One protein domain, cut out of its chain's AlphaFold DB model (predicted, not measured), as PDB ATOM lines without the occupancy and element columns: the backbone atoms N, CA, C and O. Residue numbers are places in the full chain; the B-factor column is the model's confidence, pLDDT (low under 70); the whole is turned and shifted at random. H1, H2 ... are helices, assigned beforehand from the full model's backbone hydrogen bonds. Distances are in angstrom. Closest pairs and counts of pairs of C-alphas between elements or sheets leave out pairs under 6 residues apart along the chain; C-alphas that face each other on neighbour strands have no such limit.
ATOM      1  N   TRP A 325      53.390  -7.932   7.858       80.75
ATOM      2  CA  TRP A 325      52.353  -8.390   6.931       80.75
ATOM      3  C   TRP A 325      52.033  -9.864   7.121       80.75
ATOM      4  O   TRP A 325      50.867 -10.216   7.283       80.75
ATOM      5  N   ARG A 326      53.052 -10.724   7.125       85.75
ATOM      6  CA  ARG A 326      52.876 -12.164   7.333       85.75
ATOM      7  C   ARG A 326      52.160 -12.429   8.654       85.75
ATOM      8  O   ARG A 326      51.178 -13.166   8.661       85.75
ATOM      9  N   GLN A 327      52.582 -11.780   9.738       88.25
ATOM     10  CA  GLN A 327      51.983 -12.011  11.049       88.25
ATOM     11  C   GLN A 327      50.540 -11.513  11.147       88.25
ATOM     12  O   GLN A 327      49.691 -12.203  11.708       88.25
ATOM     13  N   PHE A 328      50.237 -10.366  10.538       84.38
ATOM     14  CA  PHE A 328      48.866  -9.890  10.382       84.38
ATOM     15  C   PHE A 328      47.999 -10.902   9.617       84.38
ATOM     16  O   PHE A 328      46.899 -11.221  10.056       84.38
ATOM     17  N   PHE A 329      48.493 -11.466   8.511       81.69
ATOM     18  CA  PHE A 329      47.752 -12.482   7.755       81.69
ATOM     19  C   PHE A 329      47.476 -13.748   8.575       81.69
ATOM     20  O   PHE A 329      46.363 -14.275   8.513       81.69
ATOM     21  N   LEU A 330      48.461 -14.222   9.342       84.88
ATOM     22  CA  LEU A 330      48.308 -15.396  10.204       84.88
ATOM     23  C   LEU A 330      47.251 -15.164  11.297       84.88
ATOM     24  O   LEU A 330      46.369 -16.006  11.454       84.88
ATOM     25  N   ASP A 331      47.270 -14.003  11.959       88.19
ATOM     26  CA  ASP A 331      46.261 -13.606  12.959       88.19
ATOM     27  C   ASP A 331      44.844 -13.570  12.364       88.19
ATOM     28  O   ASP A 331      43.905 -14.163  12.898       88.19
ATOM     29  N   GLN A 332      44.681 -12.926  11.206       85.44
ATOM     30  CA  GLN A 332      43.381 -12.837  10.541       85.44
ATOM     31  C   GLN A 332      42.860 -14.215  10.103       85.44
ATOM     32  O   GLN A 332      41.655 -14.471  10.166       85.44
ATOM     33  N   ARG A 333      43.751 -15.126   9.689       82.44
ATOM     34  CA  ARG A 333      43.372 -16.506   9.367       82.44
ATOM     35  C   ARG A 333      42.934 -17.271  10.612       82.44
ATOM     36  O   ARG A 333      41.895 -17.924  10.572       82.44
ATOM     37  N   GLU A 334      43.692 -17.181  11.700       86.69
ATOM     38  CA  GLU A 334      43.362 -17.855  12.956       86.69
ATOM     39  C   GLU A 334      41.984 -17.419  13.475       86.69
ATOM     40  O   GLU A 334      41.161 -18.264  13.832       86.69
ATOM     41  N   LYS A 335      41.683 -16.117  13.420       88.69
ATOM     42  CA  LYS A 335      40.364 -15.574  13.777       88.69
ATOM     43  C   LYS A 335      39.247 -16.123  12.893       88.69
ATOM     44  O   LYS A 335      38.228 -16.576  13.417       88.69
ATOM     45  N   ALA A 336      39.446 -16.153  11.575       85.06
ATOM     46  CA  ALA A 336      38.473 -16.721  10.643       85.06
ATOM     47  C   ALA A 336      38.235 -18.224  10.882       85.06
ATOM     48  O   ALA A 336      37.102 -18.703  10.810       85.06
ATOM     49  N   GLU A 337      39.286 -18.991  11.175       85.19
ATOM     50  CA  GLU A 337      39.176 -20.414  11.507       85.19
ATOM     51  C   GLU A 337      38.470 -20.639  12.848       85.19
ATOM     52  O   GLU A 337      37.625 -21.530  12.958       85.19
ATOM     53  N   ALA A 338      38.777 -19.826  13.859       87.31
ATOM     54  CA  ALA A 338      38.110 -19.870  15.153       87.31
ATOM     55  C   ALA A 338      36.612 -19.546  15.034       87.31
ATOM     56  O   ALA A 338      35.796 -20.203  15.682       87.31
ATOM     57  N   ASP A 339      36.245 -18.588  14.178       86.56
ATOM     58  CA  ASP A 339      34.853 -18.254  13.868       86.56
ATOM     59  C   ASP A 339      34.119 -19.432  13.210       86.56
ATOM     60  O   ASP A 339      33.046 -19.827  13.664       86.56
ATOM     61  N   ARG A 340      34.734 -20.095  12.222       82.31
ATOM     62  CA  ARG A 340      34.148 -21.276  11.553       82.31
ATOM     63  C   ARG A 340      33.861 -22.435  12.486       82.31
ATOM     64  O   ARG A 340      32.869 -23.135  12.304       82.31
ATOM     65  N   ARG A 341      34.706 -22.649  13.497       85.56
ATOM     66  CA  ARG A 341      34.486 -23.706  14.498       85.56
ATOM     67  C   ARG A 341      33.192 -23.493  15.294       85.56
ATOM     68  O   ARG A 341      32.685 -24.454  15.860       85.56
ATOM     69  N   ARG A 342      32.630 -22.275  15.299       82.00
ATOM     70  CA  ARG A 342      31.336 -21.938  15.923       82.00
ATOM     71  C   ARG A 342      30.124 -22.239  15.026       82.00
ATOM     72  O   ARG A 342      29.001 -22.065  15.483       82.00
ATOM     73  N   TYR A 343      30.340 -22.708  13.787       73.88
ATOM     74  CA  TYR A 343      29.326 -23.134  12.808       73.88
ATOM     75  C   TYR A 343      28.134 -22.164  12.680       73.88
ATOM     76  O   TYR A 343      28.233 -21.184  11.941       73.88
ATOM     77  N   SER A 344      27.031 -22.413  13.398       71.88
ATOM     78  CA  SER A 344      25.777 -21.648  13.316       71.88
ATOM     79  C   SER A 344      25.905 -20.210  13.808       71.88
ATOM     80  O   SER A 344      25.209 -19.334  13.309       71.88
ATOM     81  N   ASP A 345      26.823 -19.963  14.745       77.38
ATOM     82  CA  ASP A 345      27.016 -18.646  15.360       77.38
ATOM     83  C   ASP A 345      28.210 -17.899  14.751       77.38
ATOM     84  O   ASP A 345      28.648 -16.869  15.276       77.38
ATOM     85  N   SER A 346      28.767 -18.422  13.657       86.88
ATOM     86  CA  SER A 346      29.884 -17.794  12.959       86.88
ATOM     87  C   SER A 346      29.443 -16.495  12.284       86.88
ATOM     88  O   SER A 346      28.318 -16.371  11.789       86.88
ATOM     89  N   PHE A 347      30.332 -15.506  12.241       90.06
ATOM     90  CA  PHE A 347      30.109 -14.277  11.488       90.06
ATOM     91  C   PHE A 347      29.785 -14.590  10.021       90.06
ATOM     92  O   PHE A 347      28.861 -14.006   9.459       90.06
ATOM     93  N   ALA A 348      30.493 -15.559   9.428       86.50
ATOM     94  CA  ALA A 348      30.290 -15.972   8.042       86.50
ATOM     95  C   ALA A 348      28.876 -16.513   7.754       86.50
ATOM     96  O   ALA A 348      28.338 -16.234   6.683       86.50
ATOM     97  N   GLU A 349      28.259 -17.259   8.676       88.19
ATOM     98  CA  GLU A 349      26.866 -17.700   8.511       88.19
ATOM     99  C   GLU A 349      25.870 -16.566   8.777       88.19
ATOM    100  O   GLU A 349      24.902 -16.423   8.028       88.19
ATOM    101  N   ARG A 350      26.127 -15.703   9.773       89.81
ATOM    102  CA  ARG A 350      25.248 -14.558  10.063       89.81
ATOM    103  C   ARG A 350      25.112 -13.617   8.870       89.81
ATOM    104  O   ARG A 350      23.994 -13.257   8.516       89.81
ATOM    105  N   VAL A 351      26.218 -13.250   8.220       91.81
ATOM    106  CA  VAL A 351      26.179 -12.273   7.115       91.81
ATOM    107  C   VAL A 351      25.432 -12.773   5.883       91.81
ATOM    108  O   VAL A 351      24.860 -11.964   5.166       91.81
ATOM    109  N   LYS A 352      25.333 -14.091   5.661       89.25
ATOM    110  CA  LYS A 352      24.533 -14.644   4.551       89.25
ATOM    111  C   LYS A 352      23.042 -14.326   4.674       89.25
ATOM    112  O   LYS A 352      22.360 -14.265   3.654       89.25
ATOM    113  N   ALA A 353      22.542 -14.167   5.900       89.12
ATOM    114  CA  ALA A 353      21.149 -13.830   6.174       89.12
ATOM    115  C   ALA A 353      20.877 -12.316   6.143       89.12
ATOM    116  O   ALA A 353      19.715 -11.912   6.172       89.12
ATOM    117  N   LEU A 354      21.925 -11.491   6.090       90.38
ATOM    118  CA  LEU A 354      21.824 -10.036   6.053       90.38
ATOM    119  C   LEU A 354      21.846  -9.519   4.616       90.38
ATOM    120  O   LEU A 354      22.357 -10.166   3.694       90.38
ATOM    121  N   ASP A 355      21.328  -8.307   4.427       89.94
ATOM    122  CA  ASP A 355      21.669  -7.563   3.225       89.94
ATOM    123  C   ASP A 355      23.156  -7.159   3.250       89.94
ATOM    124  O   ASP A 355      23.761  -6.975   4.307       89.94
ATOM    125  N   TRP A 356      23.756  -7.018   2.067       86.81
ATOM    126  CA  TRP A 356      25.186  -6.752   1.924       86.81
ATOM    127  C   TRP A 356      25.613  -5.439   2.592       86.81
ATOM    128  O   TRP A 356      26.738  -5.332   3.079       86.81
ATOM    129  N   GLN A 357      24.713  -4.454   2.641       88.25
ATOM    130  CA  GLN A 357      24.943  -3.156   3.267       88.25
ATOM    131  C   GLN A 357      25.044  -3.287   4.788       88.25
ATOM    132  O   GLN A 357      25.973  -2.778   5.413       88.25
ATOM    133  N   GLU A 358      24.108  -4.022   5.386       89.38
ATOM    134  CA  GLU A 358      24.084  -4.304   6.819       89.38
ATOM    135  C   GLU A 358      25.257  -5.201   7.227       89.38
ATOM    136  O   GLU A 358      25.922  -4.946   8.231       89.38
ATOM    137  N   ALA A 359      25.588  -6.195   6.400       90.38
ATOM    138  CA  ALA A 359      26.760  -7.037   6.588       90.38
ATOM    139  C   ALA A 359      28.060  -6.211   6.616       90.38
ATOM    140  O   ALA A 359      28.902  -6.427   7.488       90.38
ATOM    141  N   LEU A 360      28.210  -5.224   5.721       89.12
ATOM    142  CA  LEU A 360      29.351  -4.302   5.736       89.12
ATOM    143  C   LEU A 360      29.404  -3.437   6.990       89.12
ATOM    144  O   LEU A 360      30.500  -3.121   7.447       89.12
ATOM    145  N   TRP A 361      28.267  -3.060   7.572       89.88
ATOM    146  CA  TRP A 361      28.232  -2.308   8.829       89.88
ATOM    147  C   TRP A 361      28.698  -3.125  10.035       89.88
ATOM    148  O   TRP A 361      29.279  -2.554  10.953       89.88
ATOM    149  N   GLN A 362      28.539  -4.448  10.008       91.19
ATOM    150  CA  GLN A 362      28.990  -5.330  11.090       91.19
ATOM    151  C   GLN A 362      30.486  -5.685  11.033       91.19
ATOM    152  O   GLN A 362      30.988  -6.356  11.928       91.19
ATOM    153  N   VAL A 363      31.212  -5.258   9.995       90.56
ATOM    154  CA  VAL A 363      32.649  -5.543   9.846       90.56
ATOM    155  C   VAL A 363      33.486  -4.741  10.849       90.56
ATOM    156  O   VAL A 363      33.623  -3.525  10.768       90.56
ATOM    157  N   GLU A 364      34.141  -5.411  11.766       90.94
ATOM    158  CA  GLU A 364      35.115  -4.812  12.679       90.94
ATOM    159  C   GLU A 364      36.547  -5.145  12.256       90.94
ATOM    160  O   GLU A 364      37.461  -4.348  12.470       90.94
ATOM    161  N   GLU A 365      36.734  -6.288  11.590       88.12
ATOM    162  CA  GLU A 365      38.046  -6.818  11.234       88.12
ATOM    163  C   GLU A 365      38.175  -7.213   9.746       88.12
ATOM    164  O   GLU A 365      37.198  -7.603   9.101       88.12
ATOM    165  N   PRO A 366      39.397  -7.184   9.182       85.94
ATOM    166  CA  PRO A 366      39.660  -7.578   7.795       85.94
ATOM    167  C   PRO A 366      39.147  -8.975   7.403       85.94
ATOM    168  O   PRO A 366      38.586  -9.141   6.316       85.94
ATOM    169  N   TRP A 367      39.281  -9.981   8.276       85.75
ATOM    170  CA  TRP A 367      38.776 -11.335   8.004       85.75
ATOM    171  C   TRP A 367      37.247 -11.389   7.848       85.75
ATOM    172  O   TRP A 367      36.729 -12.152   7.029       85.75
ATOM    173  N   GLN A 368      36.522 -10.534   8.575       90.06
ATOM    174  CA  GLN A 368      35.068 -10.395   8.472       90.06
ATOM    175  C   GLN A 368      34.681  -9.746   7.147       90.06
ATOM    176  O   GLN A 368      33.760 -10.212   6.476       90.06
ATOM    177  N   LEU A 369      35.430  -8.726   6.713       86.56
ATOM    178  CA  LEU A 369      35.223  -8.110   5.404       86.56
ATOM    179  C   LEU A 369      35.349  -9.138   4.276       86.56
ATOM    180  O   LEU A 369      34.529  -9.151   3.359       86.56
ATOM    181  N   ALA A 370      36.330 -10.039   4.359       80.38
ATOM    182  CA  ALA A 370      36.468 -11.122   3.390       80.38
ATOM    183  C   ALA A 370      35.260 -12.078   3.392       80.38
ATOM    184  O   ALA A 370      34.853 -12.530   2.321       80.38
ATOM    185  N   ALA A 371      34.650 -12.351   4.550       85.75
ATOM    186  CA  ALA A 371      33.421 -13.146   4.631       85.75
ATOM    187  C   ALA A 371      32.234 -12.445   3.943       85.75
ATOM    188  O   ALA A 371      31.537 -13.073   3.144       85.75
ATOM    189  N   VAL A 372      32.055 -11.136   4.170       88.00
ATOM    190  CA  VAL A 372      31.022 -10.318   3.501       88.00
ATOM    191  C   VAL A 372      31.225 -10.310   1.985       88.00
ATOM    192  O   VAL A 372      30.289 -10.548   1.221       88.00
ATOM    193  N   VAL A 373      32.461 -10.091   1.534       83.69
ATOM    194  CA  VAL A 373      32.819 -10.118   0.110       83.69
ATOM    195  C   VAL A 373      32.532 -11.489  -0.501       83.69
ATOM    196  O   VAL A 373      31.927 -11.563  -1.569       83.69
ATOM    197  N   GLY A 374      32.897 -12.576   0.181       80.50
ATOM    198  CA  GLY A 374      32.597 -13.937  -0.265       80.50
ATOM    199  C   GLY A 374      31.096 -14.208  -0.410       80.50
ATOM    200  O   GLY A 374      30.683 -14.844  -1.381       80.50
ATOM    201  N   ALA A 375      30.280 -13.690   0.512       85.06
ATOM    202  CA  ALA A 375      28.831 -13.869   0.505       85.06
ATOM    203  C   ALA A 375      28.115 -13.013  -0.555       85.06
ATOM    204  O   ALA A 375      27.157 -13.480  -1.174       85.06
ATOM    205  N   HIS A 376      28.566 -11.773  -0.790       86.00
ATOM    206  CA  HIS A 376      27.776 -10.795  -1.548       86.00
ATOM    207  C   HIS A 376      28.433 -10.246  -2.817       86.00
ATOM    208  O   HIS A 376      27.707  -9.869  -3.733       86.00
ATOM    209  N   ALA A 377      29.763 -10.248  -2.964       78.44
ATOM    210  CA  ALA A 377      30.423  -9.597  -4.108       78.44
ATOM    211  C   ALA A 377      30.144 -10.271  -5.469       78.44
ATOM    212  O   ALA A 377      30.543  -9.763  -6.514       78.44
ATOM    213  N   ARG A 378      29.453 -11.422  -5.481       76.88
ATOM    214  CA  ARG A 378      28.985 -12.105  -6.698       76.88
ATOM    215  C   ARG A 378      27.626 -11.599  -7.211       76.88
ATOM    216  O   ARG A 378      27.211 -12.061  -8.273       76.88
ATOM    217  N   LYS A 379      26.945 -10.680  -6.508       78.88
ATOM    218  CA  LYS A 379      25.670 -10.083  -6.953       78.88
ATOM    219  C   LYS A 379      25.853  -9.270  -8.239       78.88
ATOM    220  O   LYS A 379      26.849  -8.569  -8.402       78.88
ATOM    221  N   SER A 380      24.879  -9.366  -9.149       77.69
ATOM    222  CA  SER A 380      24.917  -8.768 -10.498       77.69
ATOM    223  C   SER A 380      25.095  -7.243 -10.508       77.69
ATOM    224  O   SER A 380      25.576  -6.691 -11.490       77.69
ATOM    225  N   GLU A 381      24.732  -6.573  -9.417       79.69
ATOM    226  CA  GLU A 381      24.836  -5.120  -9.245       79.69
ATOM    227  C   GLU A 381      26.274  -4.601  -9.068       79.69
ATOM    228  O   GLU A 381      26.518  -3.421  -9.286       79.69
ATOM    229  N   PHE A 382      27.238  -5.465  -8.720       78.44
ATOM    230  CA  PHE A 382      28.638  -5.058  -8.515       78.44
ATOM    231  C   PHE A 382      29.534  -5.279  -9.739       78.44
ATOM    232  O   PHE A 382      30.737  -5.006  -9.683       78.44
ATOM    233  N   TYR A 383      28.984  -5.796 -10.836       75.62
ATOM    234  CA  TYR A 383      29.735  -5.988 -12.073       75.62
ATOM    235  C   TYR A 383      29.770  -4.691 -12.882       75.62
ATOM    236  O   TYR A 383      28.767  -3.989 -12.982       75.62
ATOM    237  N   ASP A 384      30.908  -4.415 -13.521       67.56
ATOM    238  CA  ASP A 384      31.095  -3.224 -14.362       67.56
ATOM    239  C   ASP A 384      30.138  -3.193 -15.566       67.56
ATOM    240  O   ASP A 384      29.884  -2.140 -16.149       67.56
ATOM    241  N   SER A 385      29.631  -4.355 -15.989       62.50
ATOM    242  CA  SER A 385      28.675  -4.492 -17.090       62.50
ATOM    243  C   SER A 385      27.868  -5.794 -16.982       62.50
ATOM    244  O   SER A 385      28.414  -6.817 -16.550       62.50
ATOM    245  N   PRO A 386      26.591  -5.811 -17.416       54.69
ATOM    246  CA  PRO A 386      25.790  -7.032 -17.467       54.69
ATOM    247  C   PRO A 386      26.473  -8.099 -18.335       54.69
ATOM    248  O   PRO A 386      26.718  -7.878 -19.517       54.69
ATOM    249  N   GLY A 387      26.788  -9.259 -17.749       54.22
ATOM    250  CA  GLY A 387      27.382 -10.401 -18.458       54.22
ATOM    251  C   GLY A 387      28.913 -10.503 -18.416       54.22
ATOM    252  O   GLY A 387      29.449 -11.465 -18.960       54.22
ATOM    253  N   TYR A 388      29.620  -9.581 -17.754       54.72
ATOM    254  CA  TYR A 388      31.079  -9.645 -17.608       54.72
ATOM    255  C   TYR A 388      31.471  -9.880 -16.151       54.72
ATOM    256  O   TYR A 388      31.211  -9.034 -15.301       54.72
ATOM    257  N   SER A 389      32.128 -11.003 -15.844       56.00
ATOM    258  CA  SER A 389      32.681 -11.237 -14.509       56.00
ATOM    259  C   SER A 389      33.990 -10.464 -14.329       56.00
ATOM    260  O   SER A 389      35.066 -10.984 -14.623       56.00
ATOM    261  N   GLY A 390      33.905  -9.209 -13.881       58.16
ATOM    262  CA  GLY A 390      35.076  -8.423 -13.484       58.16
ATOM    263  C   GLY A 390      35.886  -9.097 -12.364       58.16
ATOM    264  O   GLY A 390      35.383  -9.973 -11.651       58.16
ATOM    265  N   ALA A 391      37.148  -8.686 -12.198       63.84
ATOM    266  CA  ALA A 391      38.004  -9.170 -11.114       63.84
ATOM    267  C   ALA A 391      37.349  -8.921  -9.741       63.84
ATOM    268  O   ALA A 391      36.647  -7.926  -9.547       63.84
ATOM    269  N   THR A 392      37.567  -9.819  -8.776       64.75
ATOM    270  CA  THR A 392      36.997  -9.704  -7.419       64.75
ATOM    271  C   THR A 392      37.347  -8.364  -6.772       64.75
ATOM    272  O   THR A 392      36.438  -7.705  -6.277       64.75
ATOM    273  N   GLY A 393      38.589  -7.885  -6.903       67.12
ATOM    274  CA  GLY A 393      38.973  -6.534  -6.478       67.12
ATOM    275  C   GLY A 393      38.093  -5.415  -7.053       67.12
ATOM    276  O   GLY A 393      37.654  -4.543  -6.307       67.12
ATOM    277  N   THR A 394      37.748  -5.456  -8.345       70.12
ATOM    278  CA  THR A 394      36.859  -4.453  -8.959       70.12
ATOM    279  C   THR A 394      35.448  -4.518  -8.382       70.12
ATOM    280  O   THR A 394      34.882  -3.491  -8.022       70.12
ATOM    281  N   ARG A 395      34.910  -5.727  -8.188       74.25
ATOM    282  CA  ARG A 395      33.582  -5.926  -7.583       74.25
ATOM    283  C   ARG A 395      33.527  -5.423  -6.141       74.25
ATOM    284  O   ARG A 395      32.550  -4.795  -5.752       74.25
ATOM    285  N   VAL A 396      34.592  -5.633  -5.367       77.12
ATOM    286  CA  VAL A 396      34.719  -5.098  -4.003       77.12
ATOM    287  C   VAL A 396      34.778  -3.572  -4.015       77.12
ATOM    288  O   VAL A 396      34.073  -2.933  -3.239       77.12
ATOM    289  N   ARG A 397      35.565  -2.969  -4.916       77.12
ATOM    290  CA  ARG A 397      35.604  -1.506  -5.062       77.12
ATOM    291  C   ARG A 397      34.235  -0.941  -5.437       77.12
ATOM    292  O   ARG A 397      33.828   0.045  -4.837       77.12
ATOM    293  N   ASN A 398      33.510  -1.583  -6.352       79.19
ATOM    294  CA  ASN A 398      32.157  -1.176  -6.737       79.19
ATOM    295  C   ASN A 398      31.177  -1.298  -5.564       79.19
ATOM    296  O   ASN A 398      30.427  -0.362  -5.299       79.19
ATOM    297  N   MET A 399      31.243  -2.398  -4.806       80.50
ATOM    298  CA  MET A 399      30.446  -2.591  -3.590       80.50
ATOM    299  C   MET A 399      30.686  -1.468  -2.565       80.50
ATOM    300  O   MET A 399      29.737  -0.977  -1.965       80.50
ATOM    301  N   LEU A 400      31.934  -1.009  -2.401       79.19
ATOM    302  CA  LEU A 400      32.287   0.094  -1.493       79.19
ATOM    303  C   LEU A 400      32.028   1.499  -2.070       79.19
ATOM    304  O   LEU A 400      31.946   2.465  -1.310       79.19
ATOM    305  N   ALA A 401      31.943   1.635  -3.395       77.88
ATOM    306  CA  ALA A 401      31.698   2.902  -4.083       77.88
ATOM    307  C   ALA A 401      30.212   3.283  -4.124       77.88
ATOM    308  O   ALA A 401      29.884   4.463  -4.263       77.88
ATOM    309  N   LEU A 402      29.310   2.308  -3.990       75.62
ATOM    310  CA  LEU A 402      27.882   2.566  -3.859       75.62
ATOM    311  C   LEU A 402      27.614   3.342  -2.555       75.62
ATOM    312  O   LEU A 402      28.182   3.035  -1.505       75.62
ATOM    313  N   GLN A 403      26.781   4.387  -2.629       62.53
ATOM    314  CA  GLN A 403      26.487   5.307  -1.518       62.53
ATOM    315  C   GLN A 403      25.706   4.619  -0.389       62.53
ATOM    316  O   GLN A 403      24.491   4.750  -0.284       62.53
ATOM    317  N   VAL A 404      26.413   3.863   0.445       60.22
ATOM    318  CA  VAL A 404      25.814   3.001   1.476       60.22
ATOM    319  C   VAL A 404      26.437   3.215   2.856       60.22
ATOM    320  O   VAL A 404      25.760   3.092   3.875       60.22
ATOM    321  N   CYS A 405      27.715   3.579   2.900       66.31
ATOM    322  CA  CYS A 405      28.422   3.935   4.125       66.31
ATOM    323  C   CYS A 405      28.707   5.438   4.147       66.31
ATOM    324  O   CYS A 405      28.918   6.038   3.083       66.31
ATOM    325  N   ASP A 406      28.766   6.023   5.346       81.44
ATOM    326  CA  ASP A 406      29.387   7.337   5.507       81.44
ATOM    327  C   ASP A 406      30.860   7.296   5.058       81.44
ATOM    328  O   ASP A 406      31.467   6.228   4.901       81.44
ATOM    329  N   ASP A 407      31.428   8.469   4.777       83.19
ATOM    330  CA  ASP A 407      32.764   8.554   4.184       83.19
ATOM    331  C   ASP A 407      33.848   7.975   5.109       83.19
ATOM    332  O   ASP A 407      34.780   7.334   4.622       83.19
ATOM    333  N   ALA A 408      33.687   8.101   6.431       85.62
ATOM    334  CA  ALA A 408      34.628   7.568   7.416       85.62
ATOM    335  C   ALA A 408      34.635   6.031   7.428       85.62
ATOM    336  O   ALA A 408      35.691   5.393   7.423       85.62
ATOM    337  N   ARG A 409      33.453   5.415   7.388       85.44
ATOM    338  CA  ARG A 409      33.301   3.967   7.312       85.44
ATOM    339  C   ARG A 409      33.797   3.428   5.976       85.44
ATOM    340  O   ARG A 409      34.457   2.388   5.947       85.44
ATOM    341  N   ARG A 410      33.536   4.138   4.875       84.38
ATOM    342  CA  ARG A 410      34.076   3.782   3.556       84.38
ATOM    343  C   ARG A 410      35.604   3.799   3.564       84.38
ATOM    344  O   ARG A 410      36.205   2.839   3.092       84.38
ATOM    345  N   GLU A 411      36.223   4.832   4.131       83.50
ATOM    346  CA  GLU A 411      37.681   4.935   4.258       83.50
ATOM    347  C   GLU A 411      38.260   3.786   5.102       83.50
ATOM    348  O   GLU A 411      39.227   3.135   4.696       83.50
ATOM    349  N   GLN A 412      37.621   3.461   6.233       85.88
ATOM    350  CA  GLN A 412      38.011   2.328   7.078       85.88
ATOM    351  C   GLN A 412      37.977   0.999   6.304       85.88
ATOM    352  O   GLN A 412      38.944   0.233   6.341       85.88
ATOM    353  N   LEU A 413      36.883   0.725   5.586       84.06
ATOM    354  CA  LEU A 413      36.724  -0.501   4.801       84.06
ATOM    355  C   LEU A 413      37.702  -0.548   3.620       84.06
ATOM    356  O   LEU A 413      38.288  -1.595   3.356       84.06
ATOM    357  N   GLN A 414      37.948   0.575   2.942       80.69
ATOM    358  CA  GLN A 414      38.939   0.663   1.864       80.69
ATOM    359  C   GLN A 414      40.356   0.360   2.359       80.69
ATOM    360  O   GLN A 414      41.097  -0.351   1.679       80.69
ATOM    361  N   LYS A 415      40.712   0.820   3.562       78.81
ATOM    362  CA  LYS A 415      41.983   0.462   4.199       78.81
ATOM    363  C   LYS A 415      42.081  -1.048   4.435       78.81
ATOM    364  O   LYS A 415      43.069  -1.661   4.043       78.81
ATOM    365  N   MET A 416      41.026  -1.674   4.964       81.44
ATOM    366  CA  MET A 416      40.969  -3.134   5.132       81.44
ATOM    367  C   MET A 416      41.056  -3.889   3.794       81.44
ATOM    368  O   MET A 416      41.671  -4.951   3.730       81.44
ATOM    369  N   VAL A 417      40.488  -3.353   2.707       74.00
ATOM    370  CA  VAL A 417      40.604  -3.950   1.366       74.00
ATOM    371  C   VAL A 417      42.036  -3.900   0.845       74.00
ATOM    372  O   VAL A 417      42.551  -4.934   0.413       74.00
ATOM    373  N   ALA A 418      42.683  -2.737   0.920       67.06
ATOM    374  CA  ALA A 418      44.071  -2.564   0.498       67.06
ATOM    375  C   ALA A 418      45.024  -3.446   1.323       67.06
ATOM    376  O   ALA A 418      46.004  -3.993   0.806       67.06
ATOM    377  N   ASP A 419      44.714  -3.632   2.603       65.31
ATOM    378  CA  ASP A 419      45.534  -4.409   3.517       65.31
ATOM    379  C   ASP A 419      45.287  -5.926   3.378       65.31
ATOM    380  O   ASP A 419      46.232  -6.708   3.440       65.31
ATOM    381  N   TYR A 420      44.063  -6.371   3.084       66.19
ATOM    382  CA  TYR A 420      43.698  -7.791   3.196       66.19
ATOM    383  C   TYR A 420      42.964  -8.381   1.978       66.19
ATOM    384  O   TYR A 420      43.326  -9.460   1.510       66.19
ATOM    385  N   VAL A 421      41.956  -7.694   1.427       57.81
ATOM    386  CA  VAL A 421      41.001  -8.289   0.463       57.81
ATOM    387  C   VAL A 421      41.478  -8.233  -0.989       57.81
ATOM    388  O   VAL A 421      41.394  -9.232  -1.694       57.81
ATOM    389  N   GLU A 422      42.008  -7.098  -1.448       53.59
ATOM    390  CA  GLU A 422      42.447  -6.901  -2.844       53.59
ATOM    391  C   GLU A 422      43.610  -7.827  -3.237       53.59
ATOM    392  O   GLU A 422      43.801  -8.180  -4.396       53.59
TER     393      GLU A 422
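What this domain is: This is residues 325 to 422 of the 433 residues of an uncharacterized protein of Patescibacteria group bacterium (UniProt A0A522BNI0). Helix H4 is the core: H2 and H3 pack along it, H6 of the H5-H6 hairpin crosses it, and the longest helix, H1, packs on one end. The 98 printed residues hold six named helices, H1 to H6 in chain order, and no named strand: all helix. The whole is compact, radius of gyration of the C-alphas 13.4 A, spanning 37 by 30 by 26 A.

How they stand to each other: H1, residues 325 to 340, touches the hub H4, residues 366 to 376, with residues 332 to 336 alone, closest C-alphas Gln 332 and Trp 367, 5.5 A, at a steep tilt of 57 degrees. H2, residues 347 to 352, touches H4 at a shallow 22 degrees, closest C-alphas Ala 348 and Ala 371, 5.4 A. H3, residues 356 to 361, forms a hairpin with H4, closest C-alphas Trp 356 and His 376, 5.9 A. H6, residues 407 to 421, touches H4 about perpendicular, 86 degrees, closest C-alphas Pro 366 and Met 416, 5.3 A. H5, residues 392 to 401, forms a hairpin with H6, closest C-alphas Leu 400 and Arg 410, 6.5 A. Every O i to N i+4 pair is within hydrogen-bond range except in H2, 1 of 2.

Where its parts are: H1, 22.8 A, begins at C-alpha 325 (52.353, -8.390, 6.931); H6, 19.1 A, ends at C-alpha 421 (41.001, -8.289, 0.463).

The domain as a whole: The printed part has no cut. The long link is residues 377 to 391. pLDDT is under 70 at residues 384 to 393, 403 to 405 and 418 to 422.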